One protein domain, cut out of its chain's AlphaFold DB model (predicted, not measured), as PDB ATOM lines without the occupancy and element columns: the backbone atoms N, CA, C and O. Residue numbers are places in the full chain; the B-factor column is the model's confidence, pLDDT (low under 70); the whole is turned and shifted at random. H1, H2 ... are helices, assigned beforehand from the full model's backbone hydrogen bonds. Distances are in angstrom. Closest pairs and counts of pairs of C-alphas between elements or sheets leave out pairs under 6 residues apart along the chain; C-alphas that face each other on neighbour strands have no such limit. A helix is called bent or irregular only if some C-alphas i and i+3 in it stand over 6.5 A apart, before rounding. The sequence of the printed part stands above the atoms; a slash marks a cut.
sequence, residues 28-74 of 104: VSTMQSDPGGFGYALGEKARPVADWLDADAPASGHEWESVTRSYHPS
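What this domain is: This is residues 28 to 74 of the 104 residues of a protein of Melampsora larici-populina (strain 98AG31 / pathotype 3-4-7) (UniProt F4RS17). A sharply kinked helix, H2, makes the middle of a flat, all-helix domain: its stretch after the kink and H3 run side by side in opposite ways as a helical hairpin, while the short H1 packs on its stretch before the kink. The printed part has 47 residues, with three named helices in the order H1, H2, H3 and no named strand. It is compact, with a radius of gyration of the C-alphas of 10.5 A, and spans 29 by 21 by 10 A.

Where its parts are: H2, the longest helix, holds residues 35 to 54 and measures 13.7 A from first to last C-alpha. It has a kink of 120 degrees near residue 44 and is irregular: C-alphas 41 and 44 are 9.3 A apart. H1, residues 28 to 33, begins at C-alpha 28 (2.896, -8.466, 24.706). H3, residues 61 to 71, measures 15.9 A and ends at C-alpha 71 (20.444, -4.267, 24.546).

How they stand to each other: H2 touches H3 with residues 44 to 52 alone; the closest C-alphas, of Trp 52 and Glu 63, are 4.9 A apart. The two form a helical hairpin at a shallow tilt of 29 degrees, opposite ways. H1 and H2 form another helical hairpin and touch, with the C-alphas of Met 31 and Phe 38 closest at 5.5 A. Their lines stand at a steep tilt of 45 degrees, opposite ways. H1 and H3 are apart. In H1 and H3 every O i to N i+4 pair is within hydrogen-bond range; in H2, 11 of 16 are.

The domain as a whole: The two farthest C-alphas, of Ser 33 and Ser 74, are 32.5 A apart. The printed part has no cut. The link from H1 to H2 is tight, and that from H2 to H3 is short. The mean pLDDT of the printed part is 90.3; residue 74 is under 70.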
ATOM      1  N   VAL A  28       4.098  -9.177  24.235       91.69
ATOM      2  CA  VAL A  28       2.896  -8.466  24.706       91.69
ATOM      3  C   VAL A  28       2.035  -9.375  25.585       91.69
ATOM      4  O   VAL A  28       1.655  -9.003  26.694       91.69
ATOM      5  N   SER A  29       1.778 -10.602  25.135       91.31
ATOM      6  CA  SER A  29       1.010 -11.601  25.878       91.31
ATOM      7  C   SER A  29       1.655 -11.923  27.228       91.31
ATOM      8  O   SER A  29       0.964 -11.987  28.245       91.31
ATOM      9  N   THR A  30       2.982 -12.073  27.276       87.50
ATOM     10  CA  THR A  30       3.722 -12.326  28.524       87.50
ATOM     11  C   THR A  30       3.677 -11.113  29.450       87.50
ATOM     12  O   THR A  30       3.423 -11.274  30.638       87.50
ATOM     13  N   MET A  31       3.848  -9.903  28.913       91.31
ATOM     14  CA  MET A  31       3.743  -8.656  29.675       91.31
ATOM     15  C   MET A  31       2.370  -8.501  30.342       91.31
ATOM     16  O   MET A  31       2.292  -8.071  31.487       91.31
ATOM     17  N   GLN A  32       1.294  -8.878  29.644       90.56
ATOM     18  CA  GLN A  32      -0.075  -8.780  30.152       90.56
ATOM     19  C   GLN A  32      -0.442  -9.912  31.124       90.56
ATOM     20  O   GLN A  32      -1.133  -9.671  32.112       90.56
ATOM     21  N   SER A  33      -0.013 -11.146  30.843       91.19
ATOM     22  CA  SER A  33      -0.396 -12.332  31.628       91.19
ATOM     23  C   SER A  33       0.499 -12.594  32.841       91.19
ATOM     24  O   SER A  33       0.009 -13.103  33.848       91.19
ATOM     25  N   ASP A  34       1.782 -12.228  32.773       90.19
ATOM     26  CA  ASP A  34       2.754 -12.359  33.862       90.19
ATOM     27  C   ASP A  34       3.720 -11.151  33.908       90.19
ATOM     28  O   ASP A  34       4.903 -11.268  33.566       90.19
ATOM     29  N   PRO A  35       3.249  -9.970  34.367       89.19
ATOM     30  CA  PRO A  35       4.090  -8.776  34.481       89.19
ATOM     31  C   PRO A  35       5.318  -8.990  35.378       89.19
ATOM     32  O   PRO A  35       6.377  -8.397  35.154       89.19
ATOM     33  N   GLY A  36       5.187  -9.845  36.399       88.12
ATOM     34  CA  GLY A  36       6.265 -10.181  37.326       88.12
ATOM     35  C   GLY A  36       7.364 -11.001  36.653       88.12
ATOM     36  O   GLY A  36       8.538 -10.646  36.757       88.12
ATOM     37  N   GLY A  37       6.997 -12.056  35.923       88.44
ATOM     38  CA  GLY A  37       7.927 -12.858  35.131       88.44
ATOM     39  C   GLY A  37       8.560 -12.067  33.991       88.44
ATOM     40  O   GLY A  37       9.768 -12.176  33.774       88.44
ATOM     41  N   PHE A  38       7.787 -11.211  33.320       90.50
ATOM     42  CA  PHE A  38       8.282 -10.294  32.292       90.50
ATOM     43  C   PHE A  38       9.359  -9.347  32.846       90.50
ATOM     44  O   PHE A  38      10.476  -9.295  32.327       90.50
ATOM     45  N   GLY A  39       9.060  -8.659  33.954       91.12
ATOM     46  CA  GLY A  39      10.014  -7.783  34.634       91.12
ATOM     47  C   GLY A  39      11.244  -8.532  35.146       91.12
ATOM     48  O   GLY A  39      12.367  -8.055  35.014       91.12
ATOM     49  N   TYR A  40      11.051  -9.742  35.670       89.81
ATOM     50  CA  TYR A  40      12.138 -10.595  36.135       89.81
ATOM     51  C   TYR A  40      13.074 -11.047  35.000       89.81
ATOM     52  O   TYR A  40      14.290 -11.096  35.188       89.81
ATOM     53  N   ALA A  41      12.531 -11.379  33.828       89.69
ATOM     54  CA  ALA A  41      13.309 -11.853  32.687       89.69
ATOM     55  C   ALA A  41      14.120 -10.749  32.007       89.69
ATOM     56  O   ALA A  41      15.265 -10.983  31.621       89.69
ATOM     57  N   LEU A  42      13.528  -9.561  31.871       90.88
ATOM     58  CA  LEU A  42      14.140  -8.432  31.172       90.88
ATOM     59  C   LEU A  42      14.942  -7.512  32.103       90.88
ATOM     60  O   LEU A  42      15.803  -6.764  31.634       90.88
ATOM     61  N   GLY A  43      14.695  -7.561  33.415       92.06
ATOM     62  CA  GLY A  43      15.387  -6.738  34.404       92.06
ATOM     63  C   GLY A  43      15.265  -5.247  34.085       92.06
ATOM     64  O   GLY A  43      14.170  -4.731  33.869       92.06
ATOM     65  N   GLU A  44      16.398  -4.552  33.998       91.75
ATOM     66  CA  GLU A  44      16.454  -3.119  33.663       91.75
ATOM     67  C   GLU A  44      15.890  -2.793  32.269       91.75
ATOM     68  O   GLU A  44      15.464  -1.665  32.020       91.75
ATOM     69  N   LYS A  45      15.829  -3.782  31.367       93.94
ATOM     70  CA  LYS A  45      15.289  -3.625  30.008       93.94
ATOM     71  C   LYS A  45      13.766  -3.693  29.961       93.94
ATOM     72  O   LYS A  45      13.183  -3.319  28.949       93.94
ATOM     73  N   ALA A  46      13.113  -4.151  31.033       93.31
ATOM     74  CA  ALA A  46      11.672  -4.389  31.047       93.31
ATOM     75  C   ALA A  46      10.874  -3.133  30.686       93.31
ATOM     76  O   ALA A  46       9.936  -3.207  29.902       93.31
ATOM     77  N   ARG A  47      11.274  -1.976  31.226       94.88
ATOM     78  CA  ARG A  47      10.583  -0.708  30.981       94.88
ATOM     79  C   ARG A  47      10.779  -0.192  29.548       94.88
ATOM     80  O   ARG A  47       9.767   0.009  28.894       94.88
ATOM     81  N   PRO A  48      12.013  -0.064  29.016       95.00
ATOM     82  CA  PRO A  48      12.213   0.255  27.602       95.00
ATOM     83  C   PRO A  48      11.436  -0.663  26.654       95.00
ATOM     84  O   PRO A  48      10.823  -0.186  25.706       95.00
ATOM     85  N   VAL A  49      11.454  -1.976  26.913       94.19
ATOM     86  CA  VAL A  49      10.758  -2.956  26.070       94.19
ATOM     87  C   VAL A  49       9.244  -2.792  26.173       94.19
ATOM     88  O   VAL A  49       8.586  -2.813  25.141       94.19
ATOM     89  N   ALA A  50       8.689  -2.590  27.371       94.25
ATOM     90  CA  ALA A  50       7.262  -2.329  27.548       94.25
ATOM     91  C   ALA A  50       6.822  -1.052  26.815       94.25
ATOM     92  O   ALA A  50       5.895  -1.111  26.016       94.25
ATOM     93  N   ASP A  51       7.547   0.056  27.004       94.88
ATOM     94  CA  ASP A  51       7.251   1.338  26.349       94.88
ATOM     95  C   ASP A  51       7.282   1.199  24.810       94.88
ATOM     96  O   ASP A  51       6.449   1.759  24.100       94.88
ATOM     97  N   TRP A  52       8.222   0.411  24.280       95.19
ATOM     98  CA  TRP A  52       8.309   0.117  22.850       95.19
ATOM     99  C   TRP A  52       7.172  -0.770  22.333       95.19
ATOM    100  O   TRP A  52       6.653  -0.519  21.244       95.19
ATOM    101  N   LEU A  53       6.771  -1.793  23.091       92.56
ATOM    102  CA  LEU A  53       5.644  -2.658  22.736       92.56
ATOM    103  C   LEU A  53       4.314  -1.889  22.773       92.56
ATOM    104  O   LEU A  53       3.504  -2.046  21.861       92.56
ATOM    105  N   ASP A  54       4.118  -1.014  23.763       92.31
ATOM    106  CA  ASP A  54       2.930  -0.157  23.889       92.31
ATOM    107  C   ASP A  54       2.811   0.856  22.739       92.31
ATOM    108  O   ASP A  54       1.707   1.259  22.369       92.31
ATOM    109  N   ALA A  55       3.935   1.236  22.126       90.62
ATOM    110  CA  ALA A  55       3.985   2.107  20.956       90.62
ATOM    111  C   ALA A  55       3.681   1.394  19.620       90.62
ATOM    112  O   ALA A  55       3.916   1.986  18.568       90.62
ATOM    113  N   ASP A  56       3.176   0.153  19.639       88.44
ATOM    114  CA  ASP A  56       2.970  -0.715  18.461       88.44
ATOM    115  C   ASP A  56       4.289  -1.183  17.802       88.44
ATOM    116  O   ASP A  56       4.398  -1.414  16.595       88.44
ATOM    117  N   ALA A  57       5.343  -1.314  18.618       87.75
ATOM    118  CA  ALA A  57       6.653  -1.850  18.249       87.75
ATOM    119  C   ALA A  57       7.284  -1.277  16.949       87.75
ATOM    120  O   ALA A  57       7.787  -2.051  16.117       87.75
ATOM    121  N   PRO A  58       7.313   0.049  16.711       89.75
ATOM    122  CA  PRO A  58       7.943   0.626  15.525       89.75
ATOM    123  C   PRO A  58       9.462   0.402  15.544       89.75
ATOM    124  O   PRO A  58      10.098   0.451  16.591       89.75
ATOM    125  N   ALA A  59      10.087   0.193  14.381       89.12
ATOM    126  CA  ALA A  59      11.552   0.079  14.258       89.12
ATOM    127  C   ALA A  59      12.254   1.455  14.205       89.12
ATOM    128  O   ALA A  59      13.261   1.633  13.518       89.12
ATOM    129  N   SER A  60      11.653   2.467  14.829       90.25
ATOM    130  CA  SER A  60      12.071   3.864  14.772       90.25
ATOM    131  C   SER A  60      11.499   4.644  15.956       90.25
ATOM    132  O   SER A  60      10.596   4.172  16.644       90.25
ATOM    133  N   GLY A  61      12.025   5.849  16.183       91.44
ATOM    134  CA  GLY A  61      11.576   6.720  17.265       91.44
ATOM    135  C   GLY A  61      12.334   6.514  18.575       91.44
ATOM    136  O   GLY A  61      13.261   5.707  18.675       91.44
ATOM    137  N   HIS A  62      11.940   7.287  19.582       92.44
ATOM    138  CA  HIS A  62      12.633   7.362  20.865       92.44
ATOM    139  C   HIS A  62      12.558   6.038  21.644       92.44
ATOM    140  O   HIS A  62      13.533   5.614  22.264       92.44
ATOM    141  N   GLU A  63      11.423   5.350  21.575       93.69
ATOM    142  CA  GLU A  63      11.169   4.071  22.237       93.69
ATOM    143  C   GLU A  63      12.066   2.970  21.651       93.69
ATOM    144  O   GLU A  63      12.730   2.239  22.389       93.69
ATOM    145  N   TRP A  64      12.179   2.915  20.319       91.94
ATOM    146  CA  TRP A  64      13.093   2.011  19.615       91.94
ATOM    147  C   TRP A  64      14.563   2.265  19.979       91.94
ATOM    148  O   TRP A  64      15.326   1.333  20.252       91.94
ATOM    149  N   GLU A  65      14.973   3.532  20.034       91.25
ATOM    150  CA  GLU A  65      16.324   3.917  20.458       91.25
ATOM    151  C   GLU A  65      16.609   3.536  21.918       91.25
ATOM    152  O   GLU A  65      17.724   3.133  22.255       91.25
ATOM    153  N   SER A  66      15.605   3.633  22.791       92.00
ATOM    154  CA  SER A  66      15.703   3.233  24.197       92.00
ATOM    155  C   SER A  66      15.908   1.718  24.341       92.00
ATOM    156  O   SER A  66      16.807   1.274  25.066       92.00
ATOM    157  N   VAL A  67      15.145   0.906  23.597       92.81
ATOM    158  CA  VAL A  67      15.303  -0.561  23.579       92.81
ATOM    159  C   VAL A  67      16.650  -0.980  22.998       92.81
ATOM    160  O   VAL A  67      17.383  -1.757  23.607       92.81
ATOM    161  N   THR A  68      17.021  -0.447  21.835       91.69
ATOM    162  CA  THR A  68      18.298  -0.803  21.198       91.69
ATOM    163  C   THR A  68      19.485  -0.443  22.086       91.69
ATOM    164  O   THR A  68      20.378  -1.268  22.260       91.69
ATOM    165  N   ARG A  69      19.463   0.720  22.749       90.12
ATOM    166  CA  ARG A  69      20.507   1.136  23.701       90.12
ATOM    167  C   ARG A  69      20.590   0.239  24.935       90.12
ATOM    168  O   ARG A  69      21.687   0.016  25.442       90.12
ATOM    169  N   SER A  70      19.459  -0.270  25.421       90.88
ATOM    170  CA  SER A  70      19.421  -1.164  26.587       90.88
ATOM    171  C   SER A  70      19.875  -2.594  26.267       90.88
ATOM    172  O   SER A  70      20.335  -3.303  27.163       90.88
ATOM    173  N   TYR A  71      19.833  -3.013  24.999       87.56
ATOM    174  CA  TYR A  71      20.444  -4.267  24.546       87.56
ATOM    175  C   TYR A  71      21.899  -4.122  24.099       87.56
ATOM    176  O   TYR A  71      22.721  -4.983  24.412       87.56
ATOM    177  N   HIS A  72      22.217  -3.050  23.381       84.69
ATOM    178  CA  HIS A  72      23.519  -2.841  22.772       84.69
ATOM    179  C   HIS A  72      23.892  -1.347  22.829       84.69
ATOM    180  O   HIS A  72      23.543  -0.574  21.937       84.69
ATOM    181  N   PRO A  73      24.623  -0.910  23.872       74.44
ATOM    182  CA  PRO A  73      24.938   0.504  24.083       74.44
ATOM    183  C   PRO A  73      25.941   1.079  23.067       74.44
ATOM    184  O   PRO A  73      26.165   2.290  23.053       74.44
ATOM    185  N   SER A  74      26.560   0.252  22.217       68.31
ATOM    186  CA  SER A  74      27.548   0.713  21.237       68.31
ATOM    187  C   SER A  74      26.885   1.473  20.087       68.31
ATOM    188  O   SER A  74      26.043   0.940  19.365       68.31
TER     189      SER A  74